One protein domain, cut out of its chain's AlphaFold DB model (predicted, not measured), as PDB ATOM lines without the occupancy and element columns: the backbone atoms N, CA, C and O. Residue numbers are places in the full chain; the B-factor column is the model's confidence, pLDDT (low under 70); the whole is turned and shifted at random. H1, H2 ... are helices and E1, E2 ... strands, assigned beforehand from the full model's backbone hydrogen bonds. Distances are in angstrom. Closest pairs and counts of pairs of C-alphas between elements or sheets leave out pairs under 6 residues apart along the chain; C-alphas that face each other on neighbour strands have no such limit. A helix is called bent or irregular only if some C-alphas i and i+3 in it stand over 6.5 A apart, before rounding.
ATOM      1  N   PRO A  12       7.759  37.542  32.851       74.44
ATOM      2  CA  PRO A  12       8.433  38.805  32.546       74.44
ATOM      3  C   PRO A  12       9.430  38.715  31.384       74.44
ATOM      4  O   PRO A  12       9.395  39.563  30.490       74.44
ATOM      5  N   THR A  13      10.277  37.684  31.359       69.06
ATOM      6  CA  THR A  13      11.254  37.463  30.283       69.06
ATOM      7  C   THR A  13      10.564  37.249  28.936       69.06
ATOM      8  O   THR A  13      10.955  37.865  27.942       69.06
ATOM      9  N   PHE A  14       9.489  36.456  28.894       71.31
ATOM     10  CA  PHE A  14       8.698  36.256  27.677       71.31
ATOM     11  C   PHE A  14       8.035  37.550  27.184       71.31
ATOM     12  O   PHE A  14       8.060  37.838  25.989       71.31
ATOM     13  N   VAL A  15       7.455  38.346  28.085       69.88
ATOM     14  CA  VAL A  15       6.791  39.611  27.727       69.88
ATOM     15  C   VAL A  15       7.791  40.627  27.187       69.88
ATOM     16  O   VAL A  15       7.497  41.304  26.201       69.88
ATOM     17  N   LYS A  16       8.981  40.703  27.790       72.00
ATOM     18  CA  LYS A  16      10.067  41.554  27.301       72.00
ATOM     19  C   LYS A  16      10.553  41.110  25.921       72.00
ATOM     20  O   LYS A  16      10.694  41.947  25.044       72.00
ATOM     21  N   TRP A  17      10.751  39.812  25.706       75.19
ATOM     22  CA  TRP A  17      11.073  39.286  24.377       75.19
ATOM     23  C   TRP A  17       9.978  39.632  23.357       75.19
ATOM     24  O   TRP A  17      10.265  40.104  22.264       75.19
ATOM     25  N   LEU A  18       8.705  39.477  23.729       65.88
ATOM     26  CA  LEU A  18       7.577  39.779  22.850       65.88
ATOM     27  C   LEU A  18       7.510  41.268  22.462       65.88
ATOM     28  O   LEU A  18       7.053  41.583  21.364       65.88
ATOM     29  N   SER A  19       7.962  42.182  23.328       73.56
ATOM     30  CA  SER A  19       7.939  43.626  23.053       73.56
ATOM     31  C   SER A  19       8.975  44.082  22.020       73.56
ATOM     32  O   SER A  19       8.796  45.140  21.405       73.56
ATOM     33  N   GLU A  20      10.003  43.266  21.761       74.31
ATOM     34  CA  GLU A  20      10.999  43.494  20.705       74.31
ATOM     35  C   GLU A  20      10.385  43.371  19.298       74.31
ATOM     36  O   GLU A  20      10.914  43.924  18.334       74.31
ATOM     37  N   PHE A  21       9.224  42.720  19.176       69.56
ATOM     38  CA  PHE A  21       8.507  42.544  17.915       69.56
ATOM     39  C   PHE A  21       7.408  43.603  17.719       69.56
ATOM     40  O   PHE A  21       6.814  44.089  18.688       69.56
ATOM     41  N   PRO A  22       7.047  43.944  16.465       65.12
ATOM     42  CA  PRO A  22       5.977  44.895  16.145       65.12
ATOM     43  C   PRO A  22       4.568  44.286  16.323       65.12
ATOM     44  O   PRO A  22       3.699  44.399  15.455       65.12
ATOM     45  N   VAL A  23       4.331  43.615  17.450       63.66
ATOM     46  CA  VAL A  23       3.072  42.933  17.770       63.66
ATOM     47  C   VAL A  23       2.178  43.807  18.636       63.66
ATOM     48  O   VAL A  23       2.655  44.531  19.509       63.66
ATOM     49  N   HIS A  24       0.870  43.726  18.392       68.81
ATOM     50  CA  HIS A  24      -0.147  44.353  19.234       68.81
ATOM     51  C   HIS A  24      -0.966  43.276  19.942       68.81
ATOM     52  O   HIS A  24      -1.346  42.268  19.329       68.81
ATOM     53  N   ILE A  25      -1.252  43.501  21.224       71.19
ATOM     54  CA  ILE A  25      -1.991  42.567  22.074       71.19
ATOM     55  C   ILE A  25      -3.319  43.197  22.464       71.19
ATOM     56  O   ILE A  25      -3.362  44.249  23.100       71.19
ATOM     57  N   TYR A  26      -4.401  42.503  22.123       78.44
ATOM     58  CA  TYR A  26      -5.751  42.900  22.495       78.44
ATOM     59  C   TYR A  26      -6.381  41.827  23.376       78.44
ATOM     60  O   TYR A  26      -6.442  40.657  22.983       78.44
ATOM     61  N   LEU A  27      -6.862  42.216  24.557       81.25
ATOM     62  CA  LEU A  27      -7.664  41.336  25.409       81.25
ATOM     63  C   LEU A  27      -9.150  41.584  25.193       81.25
ATOM     64  O   LEU A  27      -9.585  42.714  24.989       81.25
ATOM     65  N   LYS A  28      -9.947  40.516  25.259       85.44
ATOM     66  CA  LYS A  28     -11.397  40.642  25.126       85.44
ATOM     67  C   LYS A  28     -11.987  41.339  26.352       85.44
ATOM     68  O   LYS A  28     -11.847  40.844  27.472       85.44
ATOM     69  N   MET A  29     -12.661  42.456  26.112       90.50
ATOM     70  CA  MET A  29     -13.387  43.222  27.120       90.50
ATOM     71  C   MET A  29     -14.702  43.696  26.506       90.50
ATOM     72  O   MET A  29     -14.821  44.794  25.975       90.50
ATOM     73  N   HIS A  30     -15.682  42.799  26.522       91.75
ATOM     74  CA  HIS A  30     -17.035  43.045  26.040       91.75
ATOM     75  C   HIS A  30     -17.859  43.874  27.030       91.75
ATOM     76  O   HIS A  30     -18.799  44.526  26.606       91.75
ATOM     77  N   SER A  31     -17.528  43.830  28.323       94.88
ATOM     78  CA  SER A  31     -18.188  44.596  29.384       94.88
ATOM     79  C   SER A  31     -17.206  44.927  30.513       94.88
ATOM     80  O   SER A  31     -16.210  44.218  30.684       94.88
ATOM     81  N   SER A  32     -17.485  45.998  31.261       95.06
ATOM     82  CA  SER A  32     -16.816  46.376  32.506       95.06
ATOM     83  C   SER A  32     -17.225  45.508  33.696       95.06
ATOM     84  O   SER A  32     -16.603  45.614  34.745       95.06
ATOM     85  N   ASP A  33     -18.274  44.694  33.558       94.69
ATOM     86  CA  ASP A  33     -18.670  43.681  34.533       94.69
ATOM     87  C   ASP A  33     -17.989  42.351  34.184       94.69
ATOM     88  O   ASP A  33     -18.147  41.813  33.077       94.69
ATOM     89  N   ARG A  34     -17.223  41.795  35.128       90.81
ATOM     90  CA  ARG A  34     -16.471  40.555  34.890       90.81
ATOM     91  C   ARG A  34     -17.353  39.352  34.571       90.81
ATOM     92  O   ARG A  34     -16.906  38.474  33.830       90.81
ATOM     93  N   ASP A  35     -18.557  39.255  35.126       90.31
ATOM     94  CA  ASP A  35     -19.423  38.086  34.972       90.31
ATOM     95  C   ASP A  35     -20.075  38.116  33.586       90.31
ATOM     96  O   ASP A  35     -20.084  37.102  32.873       90.31
ATOM     97  N   ILE A  36     -20.503  39.303  33.142       91.50
ATOM     98  CA  ILE A  36     -20.957  39.547  31.768       91.50
ATOM     99  C   ILE A  36     -19.810  39.291  30.786       91.50
ATOM    100  O   ILE A  36     -19.971  38.503  29.848       91.50
ATOM    101  N   ASN A  37     -18.632  39.879  31.014       88.94
ATOM    102  CA  ASN A  37     -17.484  39.696  30.127       88.94
ATOM    103  C   ASN A  37     -17.056  38.223  30.033       88.94
ATOM    104  O   ASN A  37     -16.830  37.702  28.937       88.94
ATOM    105  N   SER A  38     -17.008  37.518  31.167       82.12
ATOM    106  CA  SER A  38     -16.670  36.092  31.226       82.12
ATOM    107  C   SER A  38     -17.697  35.241  30.482       82.12
ATOM    108  O   SER A  38     -17.316  34.328  29.745       82.12
ATOM    109  N   ARG A  39     -18.997  35.531  30.619       85.75
ATOM    110  CA  ARG A  39     -20.054  34.857  29.850       85.75
ATOM    111  C   ARG A  39     -19.869  35.067  28.350       85.75
ATOM    112  O   ARG A  39     -19.885  34.087  27.606       85.75
ATOM    113  N   LEU A  40     -19.653  36.306  27.914       82.88
ATOM    114  CA  LEU A  40     -19.502  36.653  26.496       82.88
ATOM    115  C   LEU A  40     -18.216  36.095  25.877       82.88
ATOM    116  O   LEU A  40     -18.212  35.684  24.720       82.88
ATOM    117  N   CYS A  41     -17.153  35.963  26.669       74.00
ATOM    118  CA  CYS A  41     -15.936  35.256  26.269       74.00
ATOM    119  C   CYS A  41     -16.084  33.719  26.286       74.00
ATOM    120  O   CYS A  41     -15.135  32.999  25.959       74.00
ATOM    121  N   GLY A  42     -17.238  33.184  26.703       75.56
ATOM    122  CA  GLY A  42     -17.459  31.748  26.865       75.56
ATOM    123  C   GLY A  42     -16.597  31.120  27.966       75.56
ATOM    124  O   GLY A  42     -16.208  29.957  27.835       75.56
ATOM    125  N   LEU A  43     -16.260  31.883  29.009       66.19
ATOM    126  CA  LEU A  43     -15.432  31.491  30.161       66.19
ATOM    127  C   LEU A  43     -16.253  31.111  31.399       66.19
ATOM    128  O   LEU A  43     -15.717  30.481  32.309       66.19
ATOM    129  N   SER A  44     -17.539  31.471  31.449       67.44
ATOM    130  CA  SER A  44     -18.395  31.162  32.601       67.44
ATOM    131  C   SER A  44     -18.402  29.657  32.913       67.44
ATOM    132  O   SER A  44     -18.569  28.825  32.017       67.44
ATOM    133  N   GLY A  45     -18.155  29.310  34.178       60.06
ATOM    134  CA  GLY A  45     -18.084  27.925  34.654       60.06
ATOM    135  C   GLY A  45     -16.841  27.137  34.218       60.06
ATOM    136  O   GLY A  45     -16.778  25.930  34.455       60.06
ATOM    137  N   LYS A  46     -15.847  27.773  33.583       59.16
ATOM    138  CA  LYS A  46     -14.598  27.113  33.168       59.16
ATOM    139  C   LYS A  46     -13.473  27.356  34.170       59.16
ATOM    140  O   LYS A  46     -13.397  28.395  34.812       59.16
ATOM    141  N   LYS A  47     -12.535  26.403  34.233       52.44
ATOM    142  CA  LYS A  47     -11.299  26.510  35.036       52.44
ATOM    143  C   LYS A  47     -10.352  27.623  34.563       52.44
ATOM    144  O   LYS A  47      -9.445  27.994  35.292       52.44
ATOM    145  N   PHE A  48     -10.556  28.128  33.348       54.00
ATOM    146  CA  PHE A  48      -9.763  29.188  32.742       54.00
ATOM    147  C   PHE A  48     -10.641  30.436  32.668       54.00
ATOM    148  O   PHE A  48     -11.498  30.527  31.792       54.00
ATOM    149  N   ASN A  49     -10.464  31.358  33.611       58.66
ATOM    150  CA  ASN A  49     -11.056  32.692  33.567       58.66
ATOM    151  C   ASN A  49      -9.929  33.732  33.560       58.66
ATOM    152  O   ASN A  49      -8.812  33.431  33.990       58.66
ATOM    153  N   TYR A  50     -10.203  34.942  33.077       67.00
ATOM    154  CA  TYR A  50      -9.293  36.052  33.317       67.00
ATOM    155  C   TYR A  50      -9.191  36.295  34.825       67.00
ATOM    156  O   TYR A  50     -10.181  36.222  35.556       67.00
ATOM    157  N   SER A  51      -7.989  36.618  35.290       78.81
ATOM    158  CA  SER A  51      -7.864  37.413  36.503       78.81
ATOM    159  C   SER A  51      -8.312  38.835  36.174       78.81
ATOM    160  O   SER A  51      -8.016  39.345  35.094       78.81
ATOM    161  N   TYR A  52      -9.032  39.469  37.092       85.38
ATOM    162  CA  TYR A  52      -9.493  40.846  36.941       85.38
ATOM    163  C   TYR A  52      -8.872  41.725  38.023       85.38
ATOM    164  O   TYR A  52      -8.586  41.257  39.128       85.38
ATOM    165  N   LYS A  53      -8.660  42.998  37.697       91.69
ATOM    166  CA  LYS A  53      -8.358  44.059  38.660       91.69
ATOM    167  C   LYS A  53      -9.412  45.141  38.517       91.69
ATOM    168  O   LYS A  53      -9.771  45.503  37.399       91.69
ATOM    169  N   VAL A  54      -9.866  45.650  39.654       96.12
ATOM    170  CA  VAL A  54     -10.825  46.748  39.695       96.12
ATOM    171  C   VAL A  54     -10.078  48.063  39.513       96.12
ATOM    172  O   VAL A  54      -9.074  48.307  40.189       96.12
ATOM    173  N   VAL A  55     -10.565  48.899  38.602       95.75
ATOM    174  CA  VAL A  55     -10.124  50.287  38.428       95.75
ATOM    175  C   VAL A  55     -11.326  51.219  38.545       95.75
ATOM    176  O   VAL A  55     -12.437  50.843  38.186       95.75
ATOM    177  N   GLU A  56     -11.106  52.436  39.035       95.38
ATOM    178  CA  GLU A  56     -12.164  53.436  39.205       95.38
ATOM    179  C   GLU A  56     -12.145  54.447  38.055       95.38
ATOM    180  O   GLU A  56     -11.097  55.005  37.718       95.38
ATOM    181  N   PHE A  57     -13.310  54.713  37.466       93.81
ATOM    182  CA  PHE A  57     -13.479  55.692  36.395       93.81
ATOM    183  C   PHE A  57     -14.882  56.301  36.436       93.81
ATOM    184  O   PHE A  57     -15.880  55.587  36.465       93.81
ATOM    185  N   GLY A  58     -14.978  57.634  36.458       88.56
ATOM    186  CA  GLY A  58     -16.273  58.328  36.449       88.56
ATOM    187  C   GLY A  58     -17.199  57.961  37.619       88.56
ATOM    188  O   GLY A  58     -18.416  57.954  37.452       88.56
ATOM    189  N   GLY A  59     -16.636  57.611  38.783       90.38
ATOM    190  CA  GLY A  59     -17.396  57.147  39.952       90.38
ATOM    191  C   GLY A  59     -17.945  55.721  39.825       90.38
ATOM    192  O   GLY A  59     -18.860  55.361  40.564       90.38
ATOM    193  N   ARG A  60     -17.430  54.932  38.875       89.44
ATOM    194  CA  ARG A  60     -17.782  53.526  38.667       89.44
ATOM    195  C   ARG A  60     -16.542  52.644  38.768       89.44
ATOM    196  O   ARG A  60     -15.483  52.996  38.248       89.44
ATOM    197  N   SER A  61     -16.730  51.460  39.331       94.12
ATOM    198  CA  SER A  61     -15.756  50.377  39.288       94.12
ATOM    199  C   SER A  61     -15.828  49.643  37.945       94.12
ATOM    200  O   SER A  61     -16.914  49.316  37.465       94.12
ATOM    201  N   ILE A  62     -14.670  49.370  37.350       95.50
ATOM    202  CA  ILE A  62     -14.496  48.627  36.097       95.50
ATOM    203  C   ILE A  62     -13.640  47.392  36.391       95.50
ATOM    204  O   ILE A  62     -12.512  47.525  36.871       95.50
ATOM    205  N   ASP A  63     -14.130  46.198  36.057       94.88
ATOM    206  CA  ASP A  63     -13.338  44.967  36.071       94.88
ATOM    207  C   ASP A  63     -12.504  44.844  34.788       94.88
ATOM    208  O   ASP A  63     -13.006  44.500  33.717       94.88
ATOM    209  N   VAL A  64     -11.196  45.066  34.894       92.00
ATOM    210  CA  VAL A  64     -10.268  44.979  33.757       92.00
ATOM    211  C   VAL A  64      -9.502  43.654  33.796       92.00
ATOM    212  O   VAL A  64      -8.949  43.318  34.849       92.00
ATOM    213  N   PRO A  65      -9.384  42.913  32.675       87.94
ATOM    214  CA  PRO A  65      -8.514  41.743  32.591       87.94
ATOM    215  C   PRO A  65      -7.073  42.084  33.000       87.94
ATOM    216  O   PRO A  65      -6.366  42.816  32.310       87.94
ATOM    217  N   ALA A  66      -6.621  41.533  34.123       84.62
ATOM    218  CA  ALA A  66      -5.385  41.918  34.795       84.62
ATOM    219  C   ALA A  66      -4.115  41.880  33.919       84.62
ATOM    220  O   ALA A  66      -3.295  42.784  34.086       84.62
ATOM    221  N   PRO A  67      -3.927  40.919  32.983       81.31
ATOM    222  CA  PRO A  67      -2.691  40.855  32.202       81.31
ATOM    223  C   PRO A  67      -2.398  42.127  31.397       81.31
ATOM    224  O   PRO A  67      -1.238  42.523  31.310       81.31
ATOM    225  N   ILE A  68      -3.423  42.827  30.886       85.00
ATOM    226  CA  ILE A  68      -3.215  44.072  30.123       85.00
ATOM    227  C   ILE A  68      -2.602  45.183  30.988       85.00
ATOM    228  O   ILE A  68      -1.839  45.998  30.489       85.00
ATOM    229  N   LEU A  69      -2.898  45.180  32.294       89.25
ATOM    230  CA  LEU A  69      -2.389  46.154  33.263       89.25
ATOM    231  C   LEU A  69      -0.993  45.790  33.779       89.25
ATOM    232  O   LEU A  69      -0.319  46.620  34.394       89.25
ATOM    233  N   ASP A  70      -0.579  44.539  33.590       86.50
ATOM    234  CA  ASP A  70       0.688  44.020  34.092       86.50
ATOM    235  C   ASP A  70       1.771  43.979  33.007       86.50
ATOM    236  O   ASP A  70       2.938  44.195  33.332       86.50
ATOM    237  N   PHE A  71       1.407  43.829  31.728       85.56
ATOM    238  CA  PHE A  71       2.357  43.888  30.609       85.56
ATOM    239  C   PHE A  71       3.217  45.165  30.564       85.56
ATOM    240  O   PHE A  71       4.430  45.028  30.380       85.56
ATOM    241  N   PRO A  72       2.693  46.383  30.818       90.50
ATOM    242  CA  PRO A  72       3.532  47.581  30.873       90.50
ATOM    243  C   PRO A  72       4.620  47.513  31.948       90.50
ATOM    244  O   PRO A  72       5.752  47.934  31.723       90.50
ATOM    245  N   LYS A  73       4.314  46.910  33.103       90.38
ATOM    246  CA  LYS A  73       5.271  46.745  34.213       90.38
ATOM    247  C   LYS A  73       6.389  45.759  33.871       90.38
ATOM    248  O   LYS A  73       7.443  45.795  34.493       90.38
ATOM    249  N   MET A  74       6.147  44.889  32.893       84.94
ATOM    250  CA  MET A  74       7.100  43.914  32.363       84.94
ATOM    251  C   MET A  74       7.855  44.439  31.127       84.94
ATOM    252  O   MET A  74       8.644  43.705  30.540       84.94
ATOM    253  N   GLY A  75       7.642  45.703  30.736       85.94
ATOM    254  CA  GLY A  75       8.348  46.347  29.624       85.94
ATOM    255  C   GLY A  75       7.645  46.253  28.268       85.94
ATOM    256  O   GLY A  75       8.284  46.496  27.243       85.94
ATOM    257  N   PHE A  76       6.353  45.905  28.229       85.25
ATOM    258  CA  PHE A  76       5.579  45.949  26.989       85.25
ATOM    259  C   PHE A  76       5.037  47.367  26.715       85.25
ATOM    260  O   PHE A  76       4.445  47.969  27.612       85.25
ATOM    261  N   PRO A  77       5.190  47.912  25.496       83.38
ATOM    262  CA  PRO A  77       4.726  49.255  25.149       83.38
ATOM    263  C   PRO A  77       3.201  49.377  25.230       83.38
ATOM    264  O   PRO A  77       2.475  48.613  24.589       83.38
ATOM    265  N   ILE A  78       2.713  50.357  25.994       86.38
ATOM    266  CA  ILE A  78       1.278  50.559  26.243       86.38
ATOM    267  C   ILE A  78       0.508  50.892  24.963       86.38
ATOM    268  O   ILE A  78      -0.611  50.426  24.778       86.38
ATOM    269  N   GLU A  79       1.138  51.600  24.028       81.62
ATOM    270  CA  GLU A  79       0.561  51.963  22.736       81.62
ATOM    271  C   GLU A  79       0.291  50.752  21.828       81.62
ATOM    272  O   GLU A  79      -0.447  50.862  20.848       81.62
ATOM    273  N   ARG A  80       0.861  49.583  22.160       78.50
ATOM    274  CA  ARG A  80       0.611  48.304  21.476       78.50
ATOM    275  C   ARG A  80      -0.341  47.391  22.247       78.50
ATOM    276  O   ARG A  80      -0.536  46.235  21.861       78.50
ATOM    277  N   LEU A  81      -0.927  47.886  23.332       81.88
ATOM    278  CA  LEU A  81      -1.901  47.179  24.149       81.88
ATOM    279  C   LEU A  81      -3.295  47.750  23.921       81.88
ATOM    280  O   LEU A  81      -3.485  48.950  23.717       81.88
ATOM    281  N   GLY A  82      -4.296  46.883  23.987       86.12
ATOM    282  CA  GLY A  82      -5.669  47.319  23.845       86.12
ATOM    283  C   GLY A  82      -6.717  46.297  24.232       86.12
ATOM    284  O   GLY A  82      -6.436  45.206  24.737       86.12
ATOM    285  N   PHE A  83      -7.953  46.666  23.931       85.62
ATOM    286  CA  PHE A  83      -9.133  45.851  24.149       85.62
ATOM    287  C   PHE A  83      -9.814  45.513  22.835       85.62
ATOM    288  O   PHE A  83      -9.878  46.329  21.919       85.62
ATOM    289  N   GLU A  84     -10.337  44.297  22.752       84.69
ATOM    290  CA  GLU A  84     -11.252  43.870  21.704       84.69
ATOM    291  C   GLU A  84     -12.653  43.718  22.298       84.69
ATOM    292  O   GLU A  84     -12.872  42.916  23.207       84.69
ATOM    293  N   ALA A  85     -13.612  44.455  21.752       87.19
ATOM    294  CA  ALA A  85     -15.004  44.418  22.153       87.19
ATOM    295  C   ALA A  85     -15.888  44.056  20.953       87.19
ATOM    296  O   ALA A  85     -16.069  44.820  20.011       87.19
ATOM    297  N   MET A  86     -16.484  42.872  21.002       86.00
ATOM    298  CA  MET A  86     -17.691  42.578  20.234       86.00
ATOM    299  C   MET A  86     -18.871  43.336  20.846       86.00
ATOM    300  O   MET A  86     -19.158  43.176  22.036       86.00
ATOM    301  N   LEU A  87     -19.535  44.146  20.031       84.00
ATOM    302  CA  LEU A  87     -20.665  44.967  20.435       84.00
ATOM    303  C   LEU A  87     -21.954  44.188  20.224       84.00
ATOM    304  O   LEU A  87     -22.321  43.856  19.097       84.00
ATOM    305  N   LEU A  88     -22.646  43.930  21.324       88.38
ATOM    306  CA  LEU A  88     -23.997  43.396  21.361       88.38
ATOM    307  C   LEU A  88     -24.936  44.500  21.843       88.38
ATOM    308  O   LEU A  88     -24.502  45.478  22.451       88.38
ATOM    309  N   LYS A  89     -26.237  44.307  21.646       88.00
ATOM    310  CA  LYS A  89     -27.282  45.188  22.185       88.00
ATOM    311  C   LYS A  89     -27.102  45.471  23.679       88.00
ATOM    312  O   LYS A  89     -27.313  46.600  24.109       88.00
ATOM    313  N   GLU A  90     -26.698  44.454  24.444       93.75
ATOM    314  CA  GLU A  90     -26.494  44.534  25.898       93.75
ATOM    315  C   GLU A  90     -25.166  45.190  26.315       93.75
ATOM    316  O   GLU A  90     -25.061  45.644  27.449       93.75
ATOM    317  N   THR A  91     -24.165  45.271  25.429       95.88
ATOM    318  CA  THR A  91     -22.826  45.794  25.769       95.88
ATOM    319  C   THR A  91     -22.467  47.114  25.099       95.88
ATOM    320  O   THR A  91     -21.520  47.775  25.515       95.88
ATOM    321  N   ALA A  92     -23.214  47.525  24.075       91.88
ATOM    322  CA  ALA A  92     -22.920  48.727  23.302       91.88
ATOM    323  C   ALA A  92     -22.835  49.999  24.166       91.88
ATOM    324  O   ALA A  92     -21.893  50.773  24.012       91.88
ATOM    325  N   GLU A  93     -23.772  50.183  25.100       95.81
ATOM    326  CA  GLU A  93     -23.778  51.339  26.013       95.81
ATOM    327  C   GLU A  93     -22.592  51.330  26.977       95.81
ATOM    328  O   GLU A  93     -22.032  52.375  27.294       95.81
ATOM    329  N   ASP A  94     -22.183  50.147  27.432       96.12
ATOM    330  CA  ASP A  94     -21.057  50.002  28.348       96.12
ATOM    331  C   ASP A  94     -19.726  50.301  27.642       96.12
ATOM    332  O   ASP A  94     -18.860  51.004  28.170       96.12
ATOM    333  N   VAL A  95     -19.587  49.869  26.384       94.62
ATOM    334  CA  VAL A  95     -18.430  50.250  25.566       94.62
ATOM    335  C   VAL A  95     -18.410  51.753  25.295       94.62
ATOM    336  O   VAL A  95     -17.353  52.373  25.415       94.62
ATOM    337  N   LEU A  96     -19.560  52.348  24.975       93.69
ATOM    338  CA  LEU A  96     -19.679  53.778  24.693       93.69
ATOM    339  C   LEU A  96     -19.396  54.650  25.926       93.69
ATOM    340  O   LEU A  96     -18.679  55.643  25.823       93.69
ATOM    341  N   GLY A  97     -19.979  54.303  27.074       95.06
ATOM    342  CA  GLY A  97     -19.971  55.138  28.276       95.06
ATOM    343  C   GLY A  97     -18.842  54.840  29.261       95.06
ATOM    344  O   GLY A  97     -18.509  55.705  30.071       95.06
ATOM    345  N   THR A  98     -18.251  53.646  29.198       96.06
ATOM    346  CA  THR A  98     -17.278  53.179  30.195       96.06
ATOM    347  C   THR A  98     -15.961  52.767  29.540       96.06
ATOM    348  O   THR A  98     -14.939  53.420  29.751       96.06
ATOM    349  N   ILE A  99     -15.968  51.705  28.724       95.00
ATOM    350  CA  ILE A  99     -14.728  51.064  28.248       95.00
ATOM    351  C   ILE A  99     -13.971  51.969  27.278       95.00
ATOM    352  O   ILE A  99     -12.761  52.128  27.426       95.00
ATOM    353  N   GLY A 100     -14.655  52.571  26.302       91.56
ATOM    354  CA  GLY A 100     -14.052  53.478  25.324       91.56
ATOM    355  C   GLY A 100     -13.375  54.685  25.969       91.56
ATOM    356  O   GLY A 100     -12.162  54.845  25.790       91.56
ATOM    357  N   PRO A 101     -14.101  55.488  26.767       94.44
ATOM    358  CA  PRO A 101     -13.527  56.644  27.449       94.44
ATOM    359  C   PRO A 101     -12.365  56.275  28.378       94.44
ATOM    360  O   PRO A 101     -11.319  56.929  28.351       94.44
ATOM    361  N   TRP A 102     -12.509  55.200  29.161       95.62
ATOM    362  CA  TRP A 102     -11.448  54.753  30.060       95.62
ATOM    363  C   TRP A 102     -10.209  54.268  29.296       95.62
ATOM    364  O   TRP A 102      -9.095  54.654  29.645       95.62
ATOM    365  N   SER A 103     -10.385  53.481  28.227       90.00
ATOM    366  CA  SER A 103      -9.272  52.966  27.413       90.00
ATOM    367  C   SER A 103      -8.463  54.108  26.802       90.00
ATOM    368  O   SER A 103      -7.240  54.110  26.910       90.00
ATOM    369  N   GLN A 104      -9.138  55.115  26.235       87.56
ATOM    370  CA  GLN A 104      -8.481  56.301  25.680       87.56
ATOM    371  C   GLN A 104      -7.711  57.085  26.745       87.56
ATOM    372  O   GLN A 104      -6.553  57.432  26.524       87.56
ATOM    373  N   MET A 105      -8.328  57.333  27.905       92.25
ATOM    374  CA  MET A 105      -7.674  58.017  29.026       92.25
ATOM    375  C   MET A 105      -6.434  57.252  29.508       92.25
ATOM    376  O   MET A 105      -5.407  57.859  29.805       92.25
ATOM    377  N   ALA A 106      -6.525  55.925  29.584       89.50
ATOM    378  CA  ALA A 106      -5.450  55.056  30.044       89.50
ATOM    379  C   ALA A 106      -4.379  54.768  28.972       89.50
ATOM    380  O   ALA A 106      -3.385  54.117  29.282       89.50
ATOM    381  N   GLY A 107      -4.551  55.252  27.736       84.44
ATOM    382  CA  GLY A 107      -3.596  55.068  26.638       84.44
ATOM    383  C   GLY A 107      -3.686  53.719  25.916       84.44
ATOM    384  O   GLY A 107      -2.790  53.391  25.142       84.44
ATOM    385  N   TYR A 108      -4.753  52.949  26.139       86.38
ATOM    386  CA  TYR A 108      -5.002  51.675  25.467       86.38
ATOM    387  C   TYR A 108      -5.780  51.865  24.164       86.38
ATOM    388  O   TYR A 108      -6.721  52.660  24.075       86.38
ATOM    389  N   ALA A 109      -5.442  51.063  23.158       84.38
ATOM    390  CA  ALA A 109      -6.240  50.971  21.944       84.38
ATOM    391  C   ALA A 109      -7.582  50.266  22.219       84.38
ATOM    392  O   ALA A 109      -7.657  49.335  23.020       84.38
ATOM    393  N   LEU A 110      -8.637  50.651  21.503       81.25
ATOM    394  CA  LEU A 110      -9.916  49.940  21.510       81.25
ATOM    395  C   LEU A 110     -10.266  49.496  20.090       81.25
ATOM    396  O   LEU A 110     -10.342  50.307  19.171       81.25
ATOM    397  N   TYR A 111     -10.496  48.198  19.930       80.31
ATOM    398  CA  TYR A 111     -11.066  47.583  18.741       80.31
ATOM    399  C   TYR A 111     -12.507  47.189  19.072       80.31
ATOM    400  O   TYR A 111     -12.719  46.179  19.742       80.31
ATOM    401  N   ALA A 112     -13.495  47.975  18.637       79.31
ATOM    402  CA  ALA A 112     -14.905  47.630  18.794       79.31
ATOM    403  C   ALA A 112     -15.558  47.287  17.446       79.31
ATOM    404  O   ALA A 112     -15.488  48.068  16.494       79.31
ATOM    405  N   GLU A 113     -16.205  46.125  17.373       77.50
ATOM    406  CA  GLU A 113     -16.854  45.613  16.161       77.50
ATOM    407  C   GLU A 113     -18.308  45.212  16.449       77.50
ATOM    408  O   GLU A 113     -18.557  44.497  17.425       77.50
ATOM    409  N   PRO A 114     -19.281  45.643  15.625       72.69
ATOM    410  CA  PRO A 114     -20.666  45.214  15.760       72.69
ATOM    411  C   PRO A 114     -20.819  43.715  15.536       72.69
ATOM    412  O   PRO A 114     -20.377  43.179  14.522       72.69
ATOM    413  N   PHE A 115     -21.512  43.037  16.450       74.50
ATOM    414  CA  PHE A 115     -21.963  41.681  16.186       74.50
ATOM    415  C   PHE A 115     -23.051  41.699  15.114       74.50
ATOM    416  O   PHE A 115     -24.085  42.347  15.281       74.50
ATOM    417  N   ILE A 116     -22.826  40.950  14.038       65.44
ATOM    418  CA  ILE A 116     -23.795  40.750  12.965       65.44
ATOM    419  C   ILE A 116     -24.162  39.257  12.953       65.44
ATOM    420  O   ILE A 116     -23.319  38.419  12.620       65.44
ATOM    421  N   PRO A 117     -25.393  38.878  13.344       57.72
ATOM    422  CA  PRO A 117     -25.807  37.488  13.381       57.72
ATOM    423  C   PRO A 117     -25.938  36.943  11.963       57.72
ATOM    424  O   PRO A 117     -26.454  37.598  11.063       57.72
ATOM    425  N   SER A 118     -25.615  35.665  11.781       56.00
ATOM    426  CA  SER A 118     -25.855  34.955  10.519       56.00
ATOM    427  C   SER A 118     -27.342  34.605  10.284       56.00
ATOM    428  O   SER A 118     -27.634  33.670   9.541       56.00
ATOM    429  N   GLY A 119     -28.276  35.228  11.014       50.12
ATOM    430  CA  GLY A 119     -29.713  34.909  11.008       50.12
ATOM    431  C   GLY A 119     -30.115  33.582  11.676       50.12
ATOM    432  O   GLY A 119     -31.286  33.222  11.658       50.12
ATOM    433  N   ARG A 120     -29.171  32.837  12.275       48.44
ATOM    434  CA  ARG A 120     -29.405  31.500  12.874       48.44
ATOM    435  C   ARG A 120     -29.623  31.515  14.394       48.44
ATOM    436  O   ARG A 120     -29.712  30.456  15.009       48.44
ATOM    437  N   ILE A 121     -29.664  32.694  15.011       54.19
ATOM    438  CA  ILE A 121     -29.776  32.870  16.466       54.19
ATOM    439  C   ILE A 121     -31.206  33.301  16.800       54.19
ATOM    440  O   ILE A 121     -31.792  34.124  16.099       54.19
ATOM    441  N   ARG A 122     -31.789  32.722  17.858       56.25
ATOM    442  CA  ARG A 122     -33.110  33.124  18.352       56.25
ATOM    443  C   ARG A 122     -32.976  34.441  19.118       56.25
ATOM    444  O   ARG A 122     -32.276  34.494  20.125       56.25
ATOM    445  N   GLY A 123     -33.692  35.463  18.657       66.62
ATOM    446  CA  GLY A 123     -33.514  36.839  19.119       66.62
ATOM    447  C   GLY A 123     -32.402  37.544  18.344       66.62
ATOM    448  O   GLY A 123     -31.471  36.903  17.864       66.62
ATOM    449  N   ASP A 124     -32.528  38.862  18.201       72.56
ATOM    450  CA  ASP A 124     -31.518  39.698  17.559       72.56
ATOM    451  C   ASP A 124     -30.648  40.383  18.626       72.56
ATOM    452  O   ASP A 124     -31.108  41.337  19.272       72.56
ATOM    453  N   PRO A 125     -29.414  39.897  18.854       78.06
ATOM    454  CA  PRO A 125     -28.493  40.486  19.813       78.06
ATOM    455  C   PRO A 125     -27.661  41.625  19.204       78.06
ATOM    456  O   PRO A 125     -26.805  42.167  19.903       78.06
ATOM    457  N   SER A 126     -27.880  41.985  17.932       75.62
ATOM    458  CA  SER A 126     -27.164  43.083  17.275       75.62
ATOM    459  C   SER A 126     -27.434  44.403  17.995       75.62
ATOM    460  O   SER A 126     -28.568  44.633  18.438       75.62
ATOM    461  N   PRO A 127     -26.440  45.299  18.100       74.44
ATOM    462  CA  PRO A 127     -26.683  46.658  18.555       74.44
ATOM    463  C   PRO A 127     -27.735  47.354  17.687       74.44
ATOM    464  O   PRO A 127     -27.872  47.073  16.494       74.44
ATOM    465  N   THR A 128     -28.483  48.279  18.280       79.44
ATOM    466  CA  THR A 128     -29.436  49.103  17.532       79.44
ATOM    467  C   THR A 128     -28.704  50.076  16.608       79.44
ATOM    468  O   THR A 128     -27.533  50.400  16.813       79.44
ATOM    469  N   PHE A 129     -29.403  50.600  15.601       74.50
ATOM    470  CA  PHE A 129     -28.839  51.623  14.721       74.50
ATOM    471  C   PHE A 129     -28.326  52.851  15.498       74.50
ATOM    472  O   PHE A 129     -27.229  53.330  15.219       74.50
ATOM    473  N   GLU A 130     -29.064  53.313  16.512       79.50
ATOM    474  CA  GLU A 130     -28.644  54.448  17.344       79.50
ATOM    475  C   GLU A 130     -27.381  54.137  18.156       79.50
ATOM    476  O   GLU A 130     -26.482  54.974  18.230       79.50
ATOM    477  N   GLN A 131     -27.251  52.913  18.678       80.81
ATOM    478  CA  GLN A 131     -26.034  52.461  19.359       80.81
ATOM    479  C   GLN A 131     -24.822  52.471  18.420       80.81
ATOM    480  O   GLN A 131     -23.765  53.000  18.765       80.81
ATOM    481  N   ILE A 132     -24.977  51.937  17.204       76.75
ATOM    482  CA  ILE A 132     -23.922  51.952  16.181       76.75
ATOM    483  C   ILE A 132     -23.538  53.382  15.813       76.75
ATOM    484  O   ILE A 132     -22.353  53.711  15.760       76.75
ATOM    485  N   LYS A 133     -24.525  54.250  15.588       76.12
ATOM    486  CA  LYS A 133     -24.298  55.656  15.253       76.12
ATOM    487  C   LYS A 133     -23.527  56.380  16.358       76.12
ATOM    488  O   LYS A 133     -22.565  57.078  16.046       76.12
ATOM    489  N   ALA A 134     -23.893  56.177  17.623       76.75
ATOM    490  CA  ALA A 134     -23.203  56.782  18.760       76.75
ATOM    491  C   ALA A 134     -21.751  56.286  18.882       76.75
ATOM    492  O   ALA A 134     -20.827  57.091  18.997       76.75
ATOM    493  N   LEU A 135     -21.524  54.974  18.762       77.19
ATOM    494  CA  LEU A 135     -20.181  54.381  18.781       77.19
ATOM    495  C   LEU A 135     -19.320  54.849  17.598       77.19
ATOM    496  O   LEU A 135     -18.109  55.027  17.745       77.19
ATOM    497  N   HIS A 136     -19.931  55.066  16.431       73.88
ATOM    498  CA  HIS A 136     -19.255  55.624  15.262       73.88
ATOM    499  C   HIS A 136     -18.836  57.079  15.498       73.88
ATOM    500  O   HIS A 136     -17.683  57.429  15.264       73.88
ATOM    501  N   GLN A 137     -19.753  57.913  15.998       75.75
ATOM    502  CA  GLN A 137     -19.495  59.324  16.306       75.75
ATOM    503  C   GLN A 137     -18.426  59.500  17.391       75.75
ATOM    504  O   GLN A 137     -17.623  60.424  17.306       75.75
ATOM    505  N   ALA A 138     -18.376  58.590  18.367       77.94
ATOM    506  CA  ALA A 138     -17.334  58.552  19.393       77.94
ATOM    507  C   ALA A 138     -15.975  58.029  18.878       77.94
ATOM    508  O   ALA A 138     -14.983  58.057  19.602       77.94
ATOM    509  N   GLY A 139     -15.911  57.546  17.632       75.12
ATOM    510  CA  GLY A 139     -14.687  57.017  17.032       75.12
ATOM    511  C   GLY A 139     -14.254  55.653  17.578       75.12
ATOM    512  O   GLY A 139     -13.090  55.290  17.421       75.12
ATOM    513  N   TYR A 140     -15.156  54.899  18.214       78.38
ATOM    514  CA  TYR A 140     -14.848  53.588  18.803       78.38
ATOM    515  C   TYR A 140     -15.004  52.428  17.826       78.38
ATOM    516  O   TYR A 140     -14.352  51.397  17.992       78.38
ATOM    517  N   LEU A 141     -15.849  52.579  16.804       66.38
ATOM    518  CA  LEU A 141     -15.999  51.542  15.789       66.38
ATOM    519  C   LEU A 141     -14.748  51.440  14.929       66.38
ATOM    520  O   LEU A 141     -14.288  52.419  14.334       66.38
ATOM    521  N   VAL A 142     -14.260  50.215  14.788       63.00
ATOM    522  CA  VAL A 142     -13.275  49.886  13.766       63.00
ATOM    523  C   VAL A 142     -13.955  50.113  12.419       63.00
ATOM    524  O   VAL A 142     -15.000  49.526  12.136       63.00
ATOM    525  N   ARG A 143     -13.402  51.014  11.598       47.25
ATOM    526  CA  ARG A 143     -13.898  51.245  10.236       47.25
ATOM    527  C   ARG A 143     -13.929  49.892   9.515       47.25
ATOM    528  O   ARG A 143     -12.927  49.183   9.528       47.25
ATOM    529  N   GLN A 144     -15.051  49.552   8.875       36.44
ATOM    530  CA  GLN A 144     -15.140  48.370   8.001       36.44
ATOM    531  C   GLN A 144     -14.092  48.400   6.871       36.44
ATOM    532  O   GLN A 144     -13.765  47.365   6.295       36.44
ATOM    533  N   ASP A 145     -13.482  49.562   6.634       30.45
ATOM    534  CA  ASP A 145     -12.290  49.717   5.818       30.45
ATOM    535  C   ASP A 145     -11.045  49.426   6.661       30.45
ATOM    536  O   ASP A 145     -10.560  50.275   7.419       30.45
ATOM    537  N   CYS A 146     -10.524  48.208   6.503       33.34
ATOM    538  CA  CYS A 146      -9.215  47.753   6.964       33.34
ATOM    539  C   CYS A 146      -8.076  48.680   6.488       33.34
ATOM    540  O   CYS A 146      -7.290  48.329   5.619       33.34
ATOM    541  N   SER A 147      -7.943  49.854   7.101       31.28
ATOM    542  CA  SER A 147      -6.763  50.723   7.024       31.28
ATOM    543  C   SER A 147      -5.858  50.534   8.247       31.28
ATOM    544  O   SER A 147      -5.013  51.372   8.553       31.28
ATOM    545  N   LEU A 148      -5.949  49.364   8.890       38.31
ATOM    546  CA  LEU A 148      -4.918  48.804   9.771       38.31
ATOM    547  C   LEU A 148      -3.684  48.336   8.974       38.31
ATOM    548  O   LEU A 148      -3.025  47.373   9.355       38.31
ATOM    549  N   ASN A 149      -3.301  49.067   7.922       31.23
ATOM    550  CA  ASN A 149      -2.087  48.864   7.118       31.23
ATOM    551  C   ASN A 149      -0.784  49.091   7.924       31.23
ATOM    552  O   ASN A 149       0.289  49.231   7.347       31.23
ATOM    553  N   LYS A 150      -0.872  49.177   9.257       31.39
ATOM    554  CA  LYS A 150       0.244  49.360  10.192       31.39
ATOM    555  C   LYS A 150       0.328  48.272  11.268       31.39
ATOM    556  O   LYS A 150       1.312  48.245  12.002       31.39
ATOM    557  N   ILE A 151      -0.662  47.379  11.385       33.22
ATOM    558  CA  ILE A 151      -0.582  46.243  12.313       33.22
ATOM    559  C   ILE A 151      -0.025  45.048  11.540       33.22
ATOM    560  O   ILE A 151      -0.753  44.356  10.834       33.22
ATOM    561  N   VAL A 152       1.281  44.821  11.686       28.95
ATOM    562  CA  VAL A 152       2.017  43.722  11.032       28.95
ATOM    563  C   VAL A 152       1.618  42.352  11.611       28.95
ATOM    564  O   VAL A 152       1.699  41.336  10.926       28.95
ATOM    565  N   GLY A 153       1.086  42.321  12.841       34.91
ATOM    566  CA  GLY A 153       0.484  41.136  13.450       34.91
ATOM    567  C   GLY A 153      -0.444  41.481  14.618       34.91
ATOM    568  O   GLY A 153      -0.054  42.195  15.544       34.91
ATOM    569  N   LYS A 154      -1.682  40.967  14.580       37.38
ATOM    570  CA  LYS A 154      -2.634  41.002  15.703       37.38
ATOM    571  C   LYS A 154      -2.642  39.638  16.379       37.38
ATOM    572  O   LYS A 154      -2.986  38.637  15.750       37.38
ATOM    573  N   ILE A 155      -2.296  39.618  17.662       39.56
ATOM    574  CA  ILE A 155      -2.399  38.432  18.506       39.56
ATOM    575  C   ILE A 155      -3.629  38.598  19.391       39.56
ATOM    576  O   ILE A 155      -3.689  39.494  20.234       39.56
ATOM    577  N   VAL A 156      -4.609  37.715  19.208       42.12
ATOM    578  CA  VAL A 156      -5.755  37.604  20.116       42.12
ATOM    579  C   VAL A 156      -5.489  36.443  21.061       42.12
ATOM    580  O   VAL A 156      -5.360  35.296  20.629       42.12
ATOM    581  N   VAL A 157      -5.395  36.725  22.357       38.06
ATOM    582  CA  VAL A 157      -5.268  35.672  23.368       38.06
ATOM    583  C   VAL A 157      -6.652  35.066  23.585       38.06
ATOM    584  O   VAL A 157      -7.563  35.717  24.092       38.06
ATOM    585  N   SER A 158      -6.834  33.821  23.143       37.97
ATOM    586  CA  SER A 158      -8.092  33.091  23.337       37.97
ATOM    587  C   SER A 158      -8.120  32.352  24.680       37.97
ATOM    588  O   SER A 158      -7.085  32.105  25.299       37.97
ATOM    589  N   CYS A 159      -9.315  31.918  25.095       33.84
ATOM    590  CA  CYS A 159      -9.647  31.227  26.353       33.84
ATOM    591  C   CYS A 159      -8.878  29.930  26.677       33.84
ATOM    592  O   CYS A 159      -9.168  29.262  27.668       33.84
ATOM    593  N   ARG A 160      -7.928  29.538  25.833       28.56
ATOM    594  CA  ARG A 160      -7.095  28.343  25.982       28.56
ATOM    595  C   ARG A 160      -5.602  28.671  26.122       28.56
ATOM    596  O   ARG A 160      -4.787  27.766  26.022       28.56
ATOM    597  N   GLY A 161      -5.242  29.946  26.302       26.00
ATOM    598  CA  GLY A 161      -3.842  30.381  26.388       26.00
ATOM    599  C   GLY A 161      -3.093  30.325  25.052       26.00
ATOM    600  O   GLY A 161      -1.879  30.478  25.024       26.00
ATOM    601  N   PHE A 162      -3.801  30.113  23.937       25.95
ATOM    602  CA  PHE A 162      -3.198  30.116  22.606       25.95
ATOM    603  C   PHE A 162      -3.193  31.530  22.024       25.95
ATOM    604  O   PHE A 162      -4.236  32.195  21.976       25.95
ATOM    605  N   LEU A 163      -2.016  31.938  21.542       34.81
ATOM    606  CA  LEU A 163      -1.810  33.084  20.665       34.81
ATOM    607  C   LEU A 163      -2.530  32.783  19.345       34.81
ATOM    608  O   LEU A 163      -2.146  31.865  18.624       34.81
ATOM    609  N   SER A 164      -3.609  33.506  19.053       32.97
ATOM    610  CA  SER A 164      -4.297  33.411  17.769       32.97
ATOM    611  C   SER A 164      -3.806  34.549  16.871       32.97
ATOM    612  O   SER A 164      -4.313  35.666  17.020       32.97
ATOM    613  N   PRO A 165      -2.861  34.321  15.937       36.69
ATOM    614  CA  PRO A 165      -2.763  35.182  14.767       36.69
ATOM    615  C   PRO A 165      -4.071  34.984  13.993       36.69
ATOM    616  O   PRO A 165      -4.498  33.850  13.780       36.69
ATOM    617  N   ILE A 166      -4.797  36.062  13.715       38.53
ATOM    618  CA  ILE A 166      -6.198  36.011  13.269       38.53
ATOM    619  C   ILE A 166      -6.458  34.956  12.171       38.53
ATOM    620  O   ILE A 166      -6.012  35.088  11.039       38.53
ATOM    621  N   LEU A 167      -7.228  33.936  12.577       38.16
ATOM    622  CA  LEU A 167      -8.132  33.060  11.819       38.16
ATOM    623  C   LEU A 167      -7.643  32.522  10.461       38.16
ATOM    624  O   LEU A 167      -7.924  33.111   9.424       38.16
ATOM    625  N   ALA A 168      -7.068  31.311  10.479       35.47
ATOM    626  CA  ALA A 168      -7.489  30.199   9.598       35.47
ATOM    627  C   ALA A 168      -6.744  28.881   9.871       35.47
ATOM    628  O   ALA A 168      -7.277  27.816   9.564       35.47
TER     629      ALA A 168
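This is residues 12 to 168 of the 227 residues of an uncharacterized protein of Parcubacteria group bacterium GW2011_GWC1_38_6 (UniProt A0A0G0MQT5). A strongly twisted sheet of five strands has the long helix H4 along its strands E4 and E5, with the shorter H5 beside one part of H4. The separate hairpin E2 and E3 packs on residues 98 to 105 of H4, with H2 and H3 near it. H1 lies at one end of the long axis, and the loop residues 118 to 123 stick out at the other. The printed part has 157 residues, with five named helices and seven named strands in the order H1 E1 H2 E2 E3 H3 E4 H4 E5 H5 E6 E7; the mixed sheet runs E5 E4 E1 E6 E7, and the class is mixed, helices and strands. It is compact, with a radius of gyration of the C-alphas of 15.5 A and spans of 46 by 34 by 32 A.

Find C-alpha 12 at (8.433, 38.805, 32.546); there H1 begins, residues 12 to 19. E1 follows, residues 23 to 28, 16.4 A long, then H2, residues 34 to 40. Next come E2, residues 52 to 57, E3, residues 60 to 65, and H3, residues 66 to 70. Find C-alpha 81 at (-1.901, 47.179, 24.149); E4 runs from it to residue 87, 19.3 A. H4 is residues 92 to 106, 19.8 A, and is only just irregular: C-alphas 97 and 100 are 6.8 A apart. E5 is residues 109 to 114, H5 129 to 137, E6 153 to 157, and E7 163 to 165, ending at (-2.763, 35.182, 14.767).

Begin at E4, parallel to E5 at 15 degrees, with N 83 and O 109 2.8 A apart. E4 is also parallel to E1, with N 84 and O 27 at 2.8 A. E1 is parallel to E6, with N 155 and O 24 at 3.3 A. E6 and E7 form a hairpin, with N 156 and O 164 at 3.0 A. E4, H4 and E5 are a strand-helix-strand unit, two parallel neighbour strands with a helix between, its crossover right-handed. H4 and H5 are on one face of the sheet, in two layers. H4 lies over E5 and E4 at a height over the sheet of 9.8 A; its residues 92 to 96 touch H5, closest at the C-alphas of Leu 96 and Leu 135, 6.0 A. E2 and E3 form a hairpin, with N 55 and O 62 at 2.9 A. H2 only grazes the five-stranded sheet, with residues 37 to 40. H3 is on that sheet, only just over E1, with 3 of its 5 C-alphas falling there. H1 is not on it. Every O i to N i+4 pair is within hydrogen-bond range in H1, H2, H3 and H5; in H4, 8 of 11 are.

The C-alphas of Thr 13 and Arg 122, the two farthest apart, are 46.1 A apart. The printed part has no cut. The links H2 to E2, E5 to H5 and H5 to E6 are long. Mean pLDDT of the printed part is 73.0; look for low values at residues 43 to 50, 116 to 123 and 141 to 168, among them.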